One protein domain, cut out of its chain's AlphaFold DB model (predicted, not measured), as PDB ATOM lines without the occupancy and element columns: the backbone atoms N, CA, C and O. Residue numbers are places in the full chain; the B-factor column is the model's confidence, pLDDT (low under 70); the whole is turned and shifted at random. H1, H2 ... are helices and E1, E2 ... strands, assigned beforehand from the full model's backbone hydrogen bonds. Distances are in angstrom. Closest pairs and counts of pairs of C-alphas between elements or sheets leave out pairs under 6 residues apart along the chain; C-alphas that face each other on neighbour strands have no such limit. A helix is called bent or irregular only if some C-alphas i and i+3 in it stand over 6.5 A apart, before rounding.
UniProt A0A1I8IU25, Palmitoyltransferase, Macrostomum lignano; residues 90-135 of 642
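What this domain is: This is residues 90 to 135 of the 642 residues of the protein "Palmitoyltransferase" of Macrostomum lignano (UniProt A0A1I8IU25). A long two-stranded hairpin, E1 and E2, forms one arm of the model, and a single helix, H1, stands crosswise near the open end of that hairpin, away from the turn at residues 118 and 119. After E2 the last residues fold back beside it, where residues 132 to 133 pair antiparallel with residues 126 to 127 of E2. The printed part has 46 residues, with one named helix and two named strands in the order H1, E1, E2; the sheet has the order E1 - E2, is antiparallel, and the class is mixed, helices and strands. The whole is only just loose, close to compact, with a radius of gyration of the C-alphas of 11.5 A, and its C-alphas span 32 by 24 by 15 A along the three main axes.

Where its parts are: E2, the longest strand by residues, holds residues 120 to 127 and measures 22.0 A from first to last C-alpha; it ends with C-alpha 127 at (-19.433, 5.084, -33.266). E1 holds residues 112 to 117, is 15.3 A long, and begins with C-alpha 112 at (-10.369, 10.239, -30.031). H1 holds residues 90 to 102 and is 18.2 A long, starting with C-alpha 90 at (-31.145, 13.830, -34.682).

How they stand to each other: E1 and E2 are a hairpin of antiparallel neighbour strands, with 140 degrees between their N-to-C directions. Their C-alphas face each other at Arg 116 and Leu 121, 4.6 A apart, and at Asp 114 and Lys 123, 4.7 A apart. Across the pair, N 122 and O 115 are 2.7 A apart and N 115 and O 122 are 2.9 A apart, both within hydrogen-bond range. Nearer the beginning of E1, N 124 and O 113 are within hydrogen-bond range at 2.8 A. A tight link of 2 residues joins the two strands. H1 and E2 are apart, with no C-alpha of the one within 8 A of the other. In H1, every O i to N i+4 pair is within hydrogen-bond range, and the helix is not bent.

The domain as a whole: The two C-alphas farthest apart are those of Pro 90 and Gly 119, at 33.6 A, while the first and last printed C-alphas, those of Pro 90 and Pro 135, are 19.4 A apart. The printed part has no cut. H1 and E1 are joined by a short link of 9 residues, and no link is long. The mean pLDDT of the printed part is 76.6, and confidence is under 70 at residues 102 to 112, of which 102 belongs to H1 and 112 to E1.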
ATOM      1  N   PRO A  90     -31.501  13.225 -33.394       83.19
ATOM      2  CA  PRO A  90     -31.145  13.830 -34.682       83.19
ATOM      3  C   PRO A  90     -30.242  15.063 -34.536       83.19
ATOM      4  O   PRO A  90     -29.217  15.143 -35.206       83.19
ATOM      5  N   ASP A  91     -30.579  15.957 -33.605       83.50
ATOM      6  CA  ASP A  91     -29.833  17.198 -33.370       83.50
ATOM      7  C   ASP A  91     -28.459  16.923 -32.743       83.50
ATOM      8  O   ASP A  91     -27.447  17.479 -33.163       83.50
ATOM      9  N   GLU A  92     -28.405  16.005 -31.774       82.06
ATOM     10  CA  GLU A  92     -27.161  15.572 -31.129       82.06
ATOM     11  C   GLU A  92     -26.236  14.859 -32.127       82.06
ATOM     12  O   GLU A  92     -25.034  15.113 -32.156       82.06
ATOM     13  N   ALA A  93     -26.793  14.008 -32.990       83.62
ATOM     14  CA  ALA A  93     -26.053  13.335 -34.047       83.62
ATOM     15  C   ALA A  93     -25.501  14.338 -35.067       83.62
ATOM     16  O   ALA A  93     -24.329  14.238 -35.417       83.62
ATOM     17  N   ALA A  94     -26.306  15.318 -35.495       83.50
ATOM     18  CA  ALA A  94     -25.870  16.370 -36.411       83.50
ATOM     19  C   ALA A  94     -24.749  17.223 -35.799       83.50
ATOM     20  O   ALA A  94     -23.766  17.525 -36.474       83.50
ATOM     21  N   TRP A  95     -24.850  17.553 -34.509       81.56
ATOM     22  CA  TRP A  95     -23.793  18.257 -33.787       81.56
ATOM     23  C   TRP A  95     -22.503  17.432 -33.708       81.56
ATOM     24  O   TRP A  95     -21.435  17.944 -34.038       81.56
ATOM     25  N   MET A  96     -22.588  16.145 -33.352       81.00
ATOM     26  CA  MET A  96     -21.415  15.261 -33.303       81.00
ATOM     27  C   MET A  96     -20.778  15.060 -34.684       81.00
ATOM     28  O   MET A  96     -19.557  14.980 -34.803       81.00
ATOM     29  N   GLU A  97     -21.586  14.968 -35.741       81.56
ATOM     30  CA  GLU A  97     -21.098  14.881 -37.118       81.56
ATOM     31  C   GLU A  97     -20.432  16.181 -37.573       81.56
ATOM     32  O   GLU A  97     -19.384  16.121 -38.212       81.56
ATOM     33  N   ALA A  98     -20.984  17.340 -37.209       81.00
ATOM     34  CA  ALA A  98     -20.381  18.640 -37.484       81.00
ATOM     35  C   ALA A  98     -19.061  18.836 -36.716       81.00
ATOM     36  O   ALA A  98     -18.081  19.285 -37.308       81.00
ATOM     37  N   GLU A  99     -19.000  18.440 -35.439       76.94
ATOM     38  CA  GLU A  99     -17.771  18.438 -34.625       76.94
ATOM     39  C   GLU A  99     -16.701  17.532 -35.258       76.94
ATOM     40  O   GLU A  99     -15.527  17.891 -35.341       76.94
ATOM     41  N   MET A 100     -17.096  16.368 -35.771       72.44
ATOM     42  CA  MET A 100     -16.193  15.467 -36.490       72.44
ATOM     43  C   MET A 100     -15.723  16.069 -37.826       72.44
ATOM     44  O   MET A 100     -14.543  15.980 -38.174       72.44
ATOM     45  N   ALA A 101     -16.635  16.704 -38.569       73.62
ATOM     46  CA  ALA A 101     -16.356  17.360 -39.843       73.62
ATOM     47  C   ALA A 101     -15.399  18.553 -39.678       73.62
ATOM     48  O   ALA A 101     -14.500  18.744 -40.494       73.62
ATOM     49  N   SER A 102     -15.523  19.325 -38.595       68.81
ATOM     50  CA  SER A 102     -14.640  20.466 -38.326       68.81
ATOM     51  C   SER A 102     -13.206  20.043 -37.991       68.81
ATOM     52  O   SER A 102     -12.269  20.780 -38.281       68.81
ATOM     53  N   HIS A 103     -13.014  18.843 -37.435       63.88
ATOM     54  CA  HIS A 103     -11.697  18.257 -37.157       63.88
ATOM     55  C   HIS A 103     -11.153  17.412 -38.333       63.88
ATOM     56  O   HIS A 103     -10.136  16.739 -38.196       63.88
ATOM     57  N   SER A 104     -11.799  17.431 -39.507       54.56
ATOM     58  CA  SER A 104     -11.505  16.527 -40.638       54.56
ATOM     59  C   SER A 104     -10.259  16.854 -41.473       54.56
ATOM     60  O   SER A 104      -9.966  16.142 -42.430       54.56
ATOM     61  N   THR A 105      -9.476  17.875 -41.120       56.56
ATOM     62  CA  THR A 105      -8.115  18.054 -41.675       56.56
ATOM     63  C   THR A 105      -7.084  17.132 -41.017       56.56
ATOM     64  O   THR A 105      -5.907  17.152 -41.375       56.56
ATOM     65  N   VAL A 106      -7.527  16.307 -40.070       53.00
ATOM     66  CA  VAL A 106      -6.685  15.535 -39.172       53.00
ATOM     67  C   VAL A 106      -6.933  14.031 -39.378       53.00
ATOM     68  O   VAL A 106      -8.079  13.621 -39.586       53.00
ATOM     69  N   PRO A 107      -5.899  13.166 -39.367       51.59
ATOM     70  CA  PRO A 107      -6.074  11.755 -39.692       51.59
ATOM     71  C   PRO A 107      -6.994  11.024 -38.699       51.59
ATOM     72  O   PRO A 107      -7.126  11.400 -37.537       51.59
ATOM     73  N   GLN A 108      -7.562   9.898 -39.144       51.94
ATOM     74  CA  GLN A 108      -8.551   9.051 -38.448       51.94
ATOM     75  C   GLN A 108      -8.203   8.647 -36.992       51.94
ATOM     76  O   GLN A 108      -9.066   8.147 -36.273       51.94
ATOM     77  N   TYR A 109      -6.957   8.833 -36.540       47.19
ATOM     78  CA  TYR A 109      -6.523   8.547 -35.171       47.19
ATOM     79  C   TYR A 109      -6.768   9.697 -34.174       47.19
ATOM     80  O   TYR A 109      -6.662   9.453 -32.974       47.19
ATOM     81  N   GLU A 110      -7.109  10.913 -34.621       50.16
ATOM     82  CA  GLU A 110      -7.382  12.068 -33.734       50.16
ATOM     83  C   GLU A 110      -8.870  12.282 -33.452       50.16
ATOM     84  O   GLU A 110      -9.247  13.122 -32.643       50.16
ATOM     85  N   THR A 111      -9.735  11.432 -34.005       59.25
ATOM     86  CA  THR A 111     -11.149  11.352 -33.621       59.25
ATOM     87  C   THR A 111     -11.295  10.588 -32.302       59.25
ATOM     88  O   THR A 111     -12.128   9.688 -32.183       59.25
ATOM     89  N   LEU A 112     -10.411  10.856 -31.343       66.31
ATOM     90  CA  LEU A 112     -10.369  10.239 -30.031       66.31
ATOM     91  C   LEU A 112     -10.589  11.340 -29.007       66.31
ATOM     92  O   LEU A 112      -9.816  12.288 -28.928       66.31
ATOM     93  N   ARG A 113     -11.652  11.204 -28.218       77.00
ATOM     94  CA  ARG A 113     -11.864  12.064 -27.058       77.00
ATOM     95  C   ARG A 113     -11.166  11.429 -25.866       77.00
ATOM     96  O   ARG A 113     -11.445  10.276 -25.546       77.00
ATOM     97  N   ASP A 114     -10.289  12.171 -25.211       80.81
ATOM     98  CA  ASP A 114      -9.578  11.687 -24.036       80.81
ATOM     99  C   ASP A 114     -10.383  11.975 -22.765       80.81
ATOM    100  O   ASP A 114     -10.798  13.107 -22.522       80.81
ATOM    101  N   ILE A 115     -10.600  10.953 -21.937       83.31
ATOM    102  CA  ILE A 115     -11.212  11.104 -20.611       83.31
ATOM    103  C   ILE A 115     -10.320  10.494 -19.537       83.31
ATOM    104  O   ILE A 115      -9.601   9.534 -19.802       83.31
ATOM    105  N   ARG A 116     -10.352  11.024 -18.314       82.00
ATOM    106  CA  ARG A 116      -9.588  10.467 -17.190       82.00
ATOM    107  C   ARG A 116     -10.496   9.660 -16.271       82.00
ATOM    108  O   ARG A 116     -11.512  10.172 -15.824       82.00
ATOM    109  N   ILE A 117     -10.109   8.423 -15.969       80.00
ATOM    110  CA  ILE A 117     -10.793   7.535 -15.016       80.00
ATOM    111  C   ILE A 117      -9.739   7.027 -14.041       80.00
ATOM    112  O   ILE A 117      -8.746   6.443 -14.478       80.00
ATOM    113  N   ASN A 118      -9.925   7.266 -12.740       76.88
ATOM    114  CA  ASN A 118      -8.969   6.869 -11.696       76.88
ATOM    115  C   ASN A 118      -7.518   7.278 -12.037       76.88
ATOM    116  O   ASN A 118      -6.583   6.490 -11.927       76.88
ATOM    117  N   GLY A 119      -7.341   8.503 -12.550       73.38
ATOM    118  CA  GLY A 119      -6.036   9.050 -12.944       73.38
ATOM    119  C   GLY A 119      -5.466   8.544 -14.280       73.38
ATOM    120  O   GLY A 119      -4.450   9.072 -14.728       73.38
ATOM    121  N   ARG A 120      -6.109   7.584 -14.962       75.56
ATOM    122  CA  ARG A 120      -5.670   7.057 -16.269       75.56
ATOM    123  C   ARG A 120      -6.439   7.677 -17.431       75.56
ATOM    124  O   ARG A 120      -7.654   7.831 -17.361       75.56
ATOM    125  N   LEU A 121      -5.726   7.993 -18.511       79.12
ATOM    126  CA  LEU A 121      -6.299   8.552 -19.734       79.12
ATOM    127  C   LEU A 121      -6.868   7.443 -20.633       79.12
ATOM    128  O   LEU A 121      -6.157   6.511 -21.010       79.12
ATOM    129  N   PHE A 122      -8.135   7.571 -21.006       81.75
ATOM    130  CA  PHE A 122      -8.865   6.683 -21.899       81.75
ATOM    131  C   PHE A 122      -9.246   7.412 -23.180       81.75
ATOM    132  O   PHE A 122      -9.954   8.413 -23.148       81.75
ATOM    133  N   LYS A 123      -8.831   6.841 -24.309       82.75
ATOM    134  CA  LYS A 123      -9.186   7.294 -25.654       82.75
ATOM    135  C   LYS A 123     -10.543   6.724 -26.064       82.75
ATOM    136  O   LYS A 123     -10.654   5.531 -26.363       82.75
ATOM    137  N   LEU A 124     -11.577   7.559 -26.084       85.94
ATOM    138  CA  LEU A 124     -12.918   7.188 -26.533       85.94
ATOM    139  C   LEU A 124     -12.973   7.098 -28.053       85.94
ATOM    140  O   LEU A 124     -12.430   7.940 -28.758       85.94
ATOM    141  N   LYS A 125     -13.681   6.091 -28.565       87.38
ATOM    142  CA  LYS A 125     -13.871   5.886 -30.007       87.38
ATOM    143  C   LYS A 125     -15.270   6.321 -30.417       87.38
ATOM    144  O   LYS A 125     -16.249   5.887 -29.807       87.38
ATOM    145  N   PHE A 126     -15.377   7.097 -31.489       87.31
ATOM    146  CA  PHE A 126     -16.672   7.458 -32.056       87.31
ATOM    147  C   PHE A 126     -17.331   6.267 -32.773       87.31
ATOM    148  O   PHE A 126     -16.686   5.504 -33.499       87.31
ATOM    149  N   CYS A 127     -18.634   6.079 -32.566       90.25
ATOM    150  CA  CYS A 127     -19.433   5.084 -33.266       90.25
ATOM    151  C   CYS A 127     -20.168   5.725 -34.442       90.25
ATOM    152  O   CYS A 127     -21.187   6.376 -34.240       90.25
ATOM    153  N   GLN A 128     -19.731   5.447 -35.669       89.06
ATOM    154  CA  GLN A 128     -20.392   5.982 -36.863       89.06
ATOM    155  C   GLN A 128     -21.831   5.484 -37.045       89.06
ATOM    156  O   GLN A 128     -22.664   6.209 -37.566       89.06
ATOM    157  N   THR A 129     -22.157   4.274 -36.590       90.56
ATOM    158  CA  THR A 129     -23.509   3.713 -36.743       90.56
ATOM    159  C   THR A 129     -24.495   4.274 -35.720       90.56
ATOM    160  O   THR A 129     -25.637   4.594 -36.045       90.56
ATOM    161  N   CYS A 130     -24.069   4.382 -34.459       89.06
ATOM    162  CA  CYS A 130     -24.920   4.853 -33.362       89.06
ATOM    163  C   CYS A 130     -24.833   6.368 -33.135       89.06
ATOM    164  O   CYS A 130     -25.604   6.873 -32.324       89.06
ATOM    165  N   LYS A 131     -23.913   7.048 -33.836       88.19
ATOM    166  CA  LYS A 131     -23.623   8.484 -33.736       88.19
ATOM    167  C   LYS A 131     -23.383   8.922 -32.294       88.19
ATOM    168  O   LYS A 131     -24.043   9.812 -31.798       88.19
ATOM    169  N   LEU A 132     -22.479   8.225 -31.605       87.62
ATOM    170  CA  LEU A 132     -22.130   8.526 -30.214       87.62
ATOM    171  C   LEU A 132     -20.658   8.239 -29.932       87.62
ATOM    172  O   LEU A 132     -20.078   7.298 -30.487       87.62
ATOM    173  N   TRP A 133     -20.071   9.009 -29.021       87.19
ATOM    174  CA  TRP A 133     -18.788   8.692 -28.399       87.19
ATOM    175  C   TRP A 133     -18.969   7.510 -27.453       87.19
ATOM    176  O   TRP A 133     -19.715   7.595 -26.482       87.19
ATOM    177  N   ARG A 134     -18.338   6.370 -27.760       90.56
ATOM    178  CA  ARG A 134     -18.537   5.145 -26.976       90.56
ATOM    179  C   ARG A 134     -17.961   5.352 -25.579       90.56
ATOM    180  O   ARG A 134     -16.760   5.620 -25.504       90.56
ATOM    181  N   PRO A 135     -18.755   5.173 -24.508       90.81
ATOM    182  CA  PRO A 135     -18.219   5.145 -23.159       90.81
ATOM    183  C   PRO A 135     -17.102   4.099 -23.024       90.81
ATOM    184  O   PRO A 135     -17.033   3.151 -23.820       90.81
TER     185      PRO A 135